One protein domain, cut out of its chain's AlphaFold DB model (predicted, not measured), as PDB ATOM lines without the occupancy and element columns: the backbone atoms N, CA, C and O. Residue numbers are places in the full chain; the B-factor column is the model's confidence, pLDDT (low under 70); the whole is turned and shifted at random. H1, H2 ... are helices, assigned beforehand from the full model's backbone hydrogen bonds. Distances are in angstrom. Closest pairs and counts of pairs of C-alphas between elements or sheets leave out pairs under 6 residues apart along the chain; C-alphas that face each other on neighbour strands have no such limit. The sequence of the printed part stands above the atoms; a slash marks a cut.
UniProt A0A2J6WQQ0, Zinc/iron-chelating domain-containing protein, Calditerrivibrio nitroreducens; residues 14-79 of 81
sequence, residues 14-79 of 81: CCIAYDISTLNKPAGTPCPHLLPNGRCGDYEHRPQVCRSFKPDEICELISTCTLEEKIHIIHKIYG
ATOM      1  N   CYS A  14     203.716 120.364 296.129       96.25
ATOM      2  CA  CYS A  14     202.783 119.376 296.681       96.25
ATOM      3  C   CYS A  14     202.336 118.306 295.674       96.25
ATOM      4  O   CYS A  14     201.951 117.210 296.070       96.25
ATOM      5  N   CYS A  15     202.404 118.602 294.374       97.50
ATOM      6  CA  CYS A  15     202.087 117.659 293.307       97.50
ATOM      7  C   CYS A  15     203.275 116.765 292.923       97.50
ATOM      8  O   CYS A  15     203.061 115.770 292.236       97.50
ATOM      9  N   ILE A  16     204.501 117.090 293.340       97.25
ATOM     10  CA  ILE A  16     205.709 116.346 292.956       97.25
ATOM     11  C   ILE A  16     206.266 115.568 294.156       97.25
ATOM     12  O   ILE A  16     206.511 114.372 294.036       97.25
ATOM     13  N   ALA A  17     206.408 116.204 295.322       95.50
ATOM     14  CA  ALA A  17     207.213 115.686 296.432       95.50
ATOM     15  C   ALA A  17     206.727 114.353 297.028       95.50
ATOM     16  O   ALA A  17     207.529 113.441 297.201       95.50
ATOM     17  N   TYR A  18     205.431 114.211 297.319       94.38
ATOM     18  CA  TYR A  18     204.936 113.093 298.138       94.38
ATOM     19  C   TYR A  18     204.554 111.862 297.333       94.38
ATOM     20  O   TYR A  18     204.061 111.987 296.218       94.38
ATOM     21  N   ASP A  19     204.703 110.687 297.933       95.75
ATOM     22  CA  ASP A  19     204.020 109.481 297.476       95.75
ATOM     23  C   ASP A  19     202.520 109.569 297.810       95.75
ATOM     24  O   ASP A  19     202.145 109.987 298.909       95.75
ATOM     25  N   ILE A  20     201.655 109.239 296.849       95.44
ATOM     26  CA  ILE A  20     200.197 109.266 297.012       95.44
ATOM     27  C   ILE A  20     199.608 107.986 296.421       95.44
ATOM     28  O   ILE A  20     199.310 107.910 295.225       95.44
ATOM     29  N   SER A  21     199.382 106.996 297.285       94.25
ATOM     30  CA  SER A  21     198.848 105.680 296.914       94.25
ATOM     31  C   SER A  21     197.498 105.746 296.195       94.25
ATOM     32  O   SER A  21     197.309 105.074 295.188       94.25
ATOM     33  N   THR A  22     196.575 106.613 296.628       93.75
ATOM     34  CA  THR A  22     195.245 106.756 296.001       93.75
ATOM     35  C   THR A  22     195.292 107.283 294.567       93.75
ATOM     36  O   THR A  22     194.301 107.187 293.854       93.75
ATOM     37  N   LEU A  23     196.420 107.869 294.155       94.06
ATOM     38  CA  LEU A  23     196.650 108.375 292.802       94.06
ATOM     39  C   LEU A  23     197.683 107.533 292.038       94.06
ATOM     40  O   LEU A  23     198.059 107.920 290.935       94.06
ATOM     41  N   ASN A  24     198.176 106.428 292.621       94.75
ATOM     42  CA  ASN A  24     199.324 105.667 292.115       94.75
ATOM     43  C   ASN A  24     200.502 106.578 291.724       94.75
ATOM     44  O   ASN A  24     201.107 106.411 290.665       94.75
ATOM     45  N   LYS A  25     200.797 107.581 292.563       95.31
ATOM     46  CA  LYS A  25     201.804 108.607 292.282       95.31
ATOM     47  C   LYS A  25     203.029 108.431 293.187       95.31
ATOM     48  O   LYS A  25     202.940 108.819 294.351       95.31
ATOM     49  N   PRO A  26     204.174 107.959 292.667       96.38
ATOM     50  CA  PRO A  26     205.412 107.893 293.436       96.38
ATOM     51  C   PRO A  26     205.905 109.272 293.894       96.38
ATOM     52  O   PRO A  26     205.623 110.304 293.264       96.38
ATOM     53  N   ALA A  27     206.675 109.295 294.984       95.81
ATOM     54  CA  ALA A  27     207.411 110.481 295.419       95.81
ATOM     55  C   ALA A  27     208.373 110.970 294.323       95.81
ATOM     56  O   ALA A  27     209.000 110.176 293.626       95.81
ATOM     57  N   GLY A  28     208.480 112.286 294.151       95.88
ATOM     58  CA  GLY A  28     209.352 112.897 293.144       95.88
ATOM     59  C   GLY A  28     208.845 112.816 291.701       95.88
ATOM     60  O   GLY A  28     209.474 113.390 290.816       95.88
ATOM     61  N   THR A  29     207.721 112.149 291.433       96.75
ATOM     62  CA  THR A  29     207.085 112.138 290.108       96.75
ATOM     63  C   THR A  29     205.972 113.192 290.034       96.75
ATOM     64  O   THR A  29     205.190 113.320 290.988       96.75
ATOM     65  N   PRO A  30     205.850 113.942 288.919       97.31
ATOM     66  CA  PRO A  30     204.721 114.838 288.692       97.31
ATOM     67  C   PRO A  30     203.373 114.119 288.796       97.31
ATOM     68  O   PRO A  30     203.151 113.085 288.170       97.31
ATOM     69  N   CYS A  31     202.457 114.687 289.578       98.00
ATOM     70  CA  CYS A  31     201.070 114.231 289.633       98.00
ATOM     71  C   CYS A  31     200.408 114.329 288.248       98.00
ATOM     72  O   CYS A  31     200.605 115.345 287.579       98.00
ATOM     73  N   PRO A  32     199.554 113.365 287.846       96.19
ATOM     74  CA  PRO A  32     198.803 113.447 286.588       96.19
ATOM     75  C   PRO A  32     197.905 114.692 286.491       96.19
ATOM     76  O   PRO A  32     197.584 115.139 285.396       96.19
ATOM     77  N   HIS A  33     197.522 115.281 287.626       97.25
ATOM     78  CA  HIS A  33     196.724 116.506 287.674       97.25
ATOM     79  C   HIS A  33     197.570 117.791 287.712       97.25
ATOM     80  O   HIS A  33     197.008 118.869 287.900       97.25
ATOM     81  N   LEU A  34     198.903 117.722 287.619       98.00
ATOM     82  CA  LEU A  34     199.752 118.915 287.612       98.00
ATOM     83  C   LEU A  34     199.649 119.639 286.263       98.00
ATOM     84  O   LEU A  34     199.986 119.083 285.222       98.00
ATOM     85  N   LEU A  35     199.219 120.899 286.291       97.62
ATOM     86  CA  LEU A  35     199.174 121.762 285.114       97.62
ATOM     87  C   LEU A  35     200.521 122.477 284.892       97.62
ATOM     88  O   LEU A  35     201.262 122.698 285.855       97.62
ATOM     89  N   PRO A  36     200.818 122.943 283.659       94.62
ATOM     90  CA  PRO A  36     202.068 123.647 283.346       94.62
ATOM     91  C   PRO A  36     202.331 124.904 284.190       94.62
ATOM     92  O   PRO A  36     203.476 125.292 284.387       94.62
ATOM     93  N   ASN A  37     201.281 125.528 284.728       94.25
ATOM     94  CA  ASN A  37     201.380 126.698 285.606       94.25
ATOM     95  C   ASN A  37     201.592 126.343 287.094       94.25
ATOM     96  O   ASN A  37     201.415 127.206 287.949       94.25
ATOM     97  N   GLY A  38     201.898 125.081 287.416       94.94
ATOM     98  CA  GLY A  38     202.147 124.610 288.783       94.94
ATOM     99  C   GLY A  38     200.890 124.439 289.650       94.94
ATOM    100  O   GLY A  38     200.983 124.060 290.822       94.94
ATOM    101  N   ARG A  39     199.699 124.675 289.085       96.19
ATOM    102  CA  ARG A  39     198.408 124.468 289.756       96.19
ATOM    103  C   ARG A  39     197.922 123.034 289.545       96.19
ATOM    104  O   ARG A  39     198.318 122.349 288.609       96.19
ATOM    105  N   CYS A  40     197.038 122.579 290.426       96.81
ATOM    106  CA  CYS A  40     196.381 121.283 290.279       96.81
ATOM    107  C   CYS A  40     195.097 121.451 289.462       96.81
ATOM    108  O   CYS A  40     194.266 122.285 289.811       96.81
ATOM    109  N   GLY A  41     194.954 120.663 288.400       97.62
ATOM    110  CA  GLY A  41     193.769 120.618 287.543       97.62
ATOM    111  C   GLY A  41     192.574 119.902 288.172       97.62
ATOM    112  O   GLY A  41     191.469 120.040 287.669       97.62
ATOM    113  N   ASP A  42     192.782 119.193 289.285       96.50
ATOM    114  CA  ASP A  42     191.734 118.516 290.051       96.50
ATOM    115  C   ASP A  42     191.738 118.966 291.522       96.50
ATOM    116  O   ASP A  42     191.923 118.195 292.465       96.50
ATOM    117  N   TYR A  43     191.654 120.284 291.725       94.88
ATOM    118  CA  TYR A  43     191.788 120.897 293.050       94.88
ATOM    119  C   TYR A  43     190.674 120.461 294.017       94.88
ATOM    120  O   TYR A  43     190.944 120.199 295.192       94.88
ATOM    121  N   GLU A  44     189.443 120.346 293.515       96.50
ATOM    122  CA  GLU A  44     188.260 120.016 294.315       96.50
ATOM    123  C   GLU A  44     188.276 118.580 294.840       96.50
ATOM    124  O   GLU A  44     187.822 118.350 295.959       96.50
ATOM    125  N   HIS A  45     188.879 117.629 294.119       95.75
ATOM    126  CA  HIS A  45     188.961 116.224 294.541       95.75
ATOM    127  C   HIS A  45     190.315 115.853 295.159       95.75
ATOM    128  O   HIS A  45     190.639 114.675 295.319       95.75
ATOM    129  N   ARG A  46     191.110 116.849 295.574       95.69
ATOM    130  CA  ARG A  46     192.388 116.610 296.254       95.69
ATOM    131  C   ARG A  46     192.214 115.673 297.463       95.69
ATOM    132  O   ARG A  46     191.439 116.012 298.370       95.69
ATOM    133  N   PRO A  47     192.970 114.556 297.530       95.56
ATOM    134  CA  PRO A  47     192.950 113.667 298.685       95.56
ATOM    135  C   PRO A  47     193.499 114.377 299.926       95.56
ATOM    136  O   PRO A  47     194.179 115.404 299.825       95.56
ATOM    137  N   GLN A  48     193.239 113.814 301.109       94.75
ATOM    138  CA  GLN A  48     193.599 114.444 302.385       94.75
ATOM    139  C   GLN A  48     195.089 114.804 302.474       94.75
ATOM    140  O   GLN A  48     195.419 115.890 302.942       94.75
ATOM    141  N   VAL A  49     195.984 113.959 301.950       93.50
ATOM    142  CA  VAL A  49     197.431 114.241 301.908       93.50
ATOM    143  C   VAL A  49     197.758 115.540 301.158       93.50
ATOM    144  O   VAL A  49     198.551 116.344 301.637       93.50
ATOM    145  N   CYS A  50     197.078 115.814 300.040       95.56
ATOM    146  CA  CYS A  50     197.241 117.060 299.291       95.56
ATOM    147  C   CYS A  50     196.716 118.274 300.067       95.56
ATOM    148  O   CYS A  50     197.266 119.366 299.933       95.56
ATOM    149  N   ARG A  51     195.640 118.108 300.850       94.94
ATOM    150  CA  ARG A  51     195.038 119.187 301.657       94.94
ATOM    151  C   ARG A  51     195.834 119.494 302.918       94.94
ATOM    152  O   ARG A  51     195.824 120.627 303.379       94.94
ATOM    153  N   SER A  52     196.515 118.492 303.459       94.00
ATOM    154  CA  SER A  52     197.376 118.626 304.631       94.00
ATOM    155  C   SER A  52     198.738 119.249 304.313       94.00
ATOM    156  O   SER A  52     199.469 119.583 305.244       94.00
ATOM    157  N   PHE A  53     199.079 119.431 303.033       93.56
ATOM    158  CA  PHE A  53     200.303 120.117 302.635       93.56
ATOM    159  C   PHE A  53     200.321 121.563 303.135       93.56
ATOM    160  O   PHE A  53     199.388 122.330 302.886       93.56
ATOM    161  N   LYS A  54     201.425 121.949 303.774       94.31
ATOM    162  CA  LYS A  54     201.709 123.329 304.158       94.31
ATOM    163  C   LYS A  54     202.870 123.843 303.311       94.31
ATOM    164  O   LYS A  54     203.879 123.147 303.242       94.31
ATOM    165  N   PRO A  55     202.737 125.011 302.661       94.94
ATOM    166  CA  PRO A  55     203.859 125.627 301.970       94.94
ATOM    167  C   PRO A  55     205.027 125.873 302.929       94.94
ATOM    168  O   PRO A  55     204.824 126.310 304.062       94.94
ATOM    169  N   ASP A  56     206.228 125.596 302.444       94.00
ATOM    170  CA  ASP A  56     207.504 125.751 303.135       94.00
ATOM    171  C   ASP A  56     208.532 126.410 302.193       94.00
ATOM    172  O   ASP A  56     208.192 126.845 301.087       94.00
ATOM    173  N   GLU A  57     209.795 126.482 302.605       94.94
ATOM    174  CA  GLU A  57     210.879 127.123 301.852       94.94
ATOM    175  C   GLU A  57     211.085 126.497 300.463       94.94
ATOM    176  O   GLU A  57     211.512 127.174 299.525       94.94
ATOM    177  N   ILE A  58     210.722 125.221 300.284       95.00
ATOM    178  CA  ILE A  58     210.777 124.547 298.982       95.00
ATOM    179  C   ILE A  58     209.780 125.198 298.019       95.00
ATOM    180  O   ILE A  58     210.058 125.327 296.824       95.00
ATOM    181  N   CYS A  59     208.621 125.633 298.524       95.44
ATOM    182  CA  CYS A  59     207.599 126.289 297.720       95.44
ATOM    183  C   CYS A  59     208.112 127.589 297.084       95.44
ATOM    184  O   CYS A  59     207.857 127.822 295.900       95.44
ATOM    185  N   GLU A  60     208.850 128.390 297.854       95.38
ATOM    186  CA  GLU A  60     209.486 129.626 297.397       95.38
ATOM    187  C   GLU A  60     210.647 129.330 296.439       95.38
ATOM    188  O   GLU A  60     210.650 129.835 295.312       95.38
ATOM    189  N   LEU A  61     211.557 128.434 296.843       96.19
ATOM    190  CA  LEU A  61     212.761 128.060 296.095       96.19
ATOM    191  C   LEU A  61     212.463 127.671 294.645       96.19
ATOM    192  O   LEU A  61     213.180 128.077 293.735       96.19
ATOM    193  N   ILE A  62     211.416 126.874 294.426       96.94
ATOM    194  CA  ILE A  62     211.135 126.310 293.101       96.94
ATOM    195  C   ILE A  62     210.078 127.103 292.316       96.94
ATOM    196  O   ILE A  62     209.679 126.687 291.227       96.94
ATOM    197  N   SER A  63     209.571 128.214 292.858       96.19
ATOM    198  CA  SER A  63     208.415 128.940 292.306       96.19
ATOM    199  C   SER A  63     208.616 129.431 290.871       96.19
ATOM    200  O   SER A  63     207.684 129.362 290.067       96.19
ATOM    201  N   THR A  64     209.837 129.835 290.524       96.00
ATOM    202  CA  THR A  64     210.212 130.346 289.197       96.00
ATOM    203  C   THR A  64     210.890 129.305 288.305       96.00
ATOM    204  O   THR A  64     211.267 129.620 287.181       96.00
ATOM    205  N   CYS A  65     211.062 128.074 288.790       97.06
ATOM    206  CA  CYS A  65     211.729 127.006 288.053       97.06
ATOM    207  C   CYS A  65     210.824 126.379 286.983       97.06
ATOM    208  O   CYS A  65     209.591 126.319 287.110       97.06
ATOM    209  N   THR A  66     211.456 125.819 285.957       97.25
ATOM    210  CA  THR A  66     210.831 124.883 285.018       97.25
ATOM    211  C   THR A  66     210.423 123.582 285.722       97.25
ATOM    212  O   THR A  66     210.825 123.306 286.855       97.25
ATOM    213  N   LEU A  67     209.598 122.754 285.071       96.62
ATOM    214  CA  LEU A  67     209.174 121.469 285.641       96.62
ATOM    215  C   LEU A  67     210.357 120.514 285.871       96.62
ATOM    216  O   LEU A  67     210.418 119.867 286.912       96.62
ATOM    217  N   GLU A  68     211.297 120.451 284.931       97.06
ATOM    218  CA  GLU A  68     212.478 119.585 285.033       97.06
ATOM    219  C   GLU A  68     213.367 119.992 286.215       97.06
ATOM    220  O   GLU A  68     213.740 119.153 287.035       97.06
ATOM    221  N   GLU A  69     213.619 121.293 286.376       97.88
ATOM    222  CA  GLU A  69     214.368 121.828 287.516       97.88
ATOM    223  C   GLU A  69     213.663 121.545 288.848       97.88
ATOM    224  O   GLU A  69     214.313 121.134 289.809       97.88
ATOM    225  N   LYS A  70     212.332 121.700 288.908       97.56
ATOM    226  CA  LYS A  70     211.526 121.370 290.097       97.56
ATOM    227  C   LYS A  70     211.712 119.914 290.514       97.56
ATOM    228  O   LYS A  70     211.938 119.650 291.694       97.56
ATOM    229  N   ILE A  71     211.620 118.983 289.564       97.12
ATOM    230  CA  ILE A  71     211.790 117.545 289.816       97.12
ATOM    231  C   ILE A  71     213.200 117.273 290.340       97.12
ATOM    232  O   ILE A  71     213.347 116.652 291.390       97.12
ATOM    233  N   HIS A  72     214.223 117.805 289.667       97.50
ATOM    234  CA  HIS A  72     215.622 117.634 290.064       97.50
ATOM    235  C   HIS A  72     215.913 118.163 291.473       97.50
ATOM    236  O   HIS A  72     216.569 117.495 292.272       97.50
ATOM    237  N   ILE A  73     215.406 119.352 291.804       97.44
ATOM    238  CA  ILE A  73     215.567 119.951 293.135       97.44
ATOM    239  C   ILE A  73     214.858 119.102 294.194       97.44
ATOM    240  O   ILE A  73     215.450 118.801 295.228       97.44
ATOM    241  N   ILE A  74     213.620 118.673 293.934       96.69
ATOM    242  CA  ILE A  74     212.863 117.819 294.857       96.69
ATOM    243  C   ILE A  74     213.582 116.487 295.078       96.69
ATOM    244  O   ILE A  74     213.720 116.059 296.221       96.69
ATOM    245  N   HIS A  75     214.102 115.857 294.025       97.19
ATOM    246  CA  HIS A  75     214.865 114.615 294.157       97.19
ATOM    247  C   HIS A  75     216.083 114.798 295.058       97.19
ATOM    248  O   HIS A  75     216.290 114.009 295.975       97.19
ATOM    249  N   LYS A  76     216.835 115.887 294.871       97.12
ATOM    250  CA  LYS A  76     217.990 116.206 295.717       97.12
ATOM    251  C   LYS A  76     217.620 116.450 297.178       97.12
ATOM    252  O   LYS A  76     218.287 115.913 298.054       97.12
ATOM    253  N   ILE A  77     216.589 117.256 297.443       95.19
ATOM    254  CA  ILE A  77     216.193 117.626 298.811       95.19
ATOM    255  C   ILE A  77     215.675 116.410 299.582       95.19
ATOM    256  O   ILE A  77     216.026 116.220 300.743       95.19
ATOM    257  N   TYR A  78     214.865 115.573 298.933       92.25
ATOM    258  CA  TYR A  78     214.231 114.419 299.569       92.25
ATOM    259  C   TYR A  78     215.039 113.117 299.433       92.25
ATOM    260  O   TYR A  78     214.591 112.076 299.906       92.25
ATOM    261  N   GLY A  79     216.223 113.152 298.807       93.25
ATOM    262  CA  GLY A  79     217.076 111.973 298.619       93.25
ATOM    263  C   GLY A  79     216.448 110.895 297.728       93.25
ATOM    264  O   GLY A  79     216.646 109.704 297.968       93.25
TER     265      GLY A  79
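This is residues 14 to 79 of the 81 residues of the protein "Zinc/iron-chelating domain-containing protein" of Calditerrivibrio nitroreducens (UniProt A0A2J6WQQ0). There is little regular structure: a long looped stretch, residues 14 to 47, winds back and forth and leads into the short H1, while the longest helix, H3, makes the opposite side, with the short H2 near it. The printed part has 66 residues with three named helices, H1, H2, H3 in chain order, and no named strand; the class is all helix, with 21 residues in named elements. It is compact, with a radius of gyration of the C-alphas of 11.2 A, and rounded, spanning 26 by 24 by 20 A.

After residues 14 to 47, H1 is residues 48 to 51, beginning at C-alpha 48 (193.599, 114.444, 302.385). H2 is residues 57 to 61. H3 is residues 67 to 78, 16.4 A long, ending at C-alpha 78 (214.231, 114.419, 299.569).

H2 and H3 are near each other, their closest C-alphas 8.2 A apart. H1 is apart from H2 and from H3. Every O i to N i+4 pair is within hydrogen-bond range in H2 and H3; H1 is too short for one.

The C-alphas of Glu 44 and Gly 79 are the two farthest apart, 30.2 A. The printed part has no cut, and both links between helices are tight. No printed residue is under 70 in pLDDT.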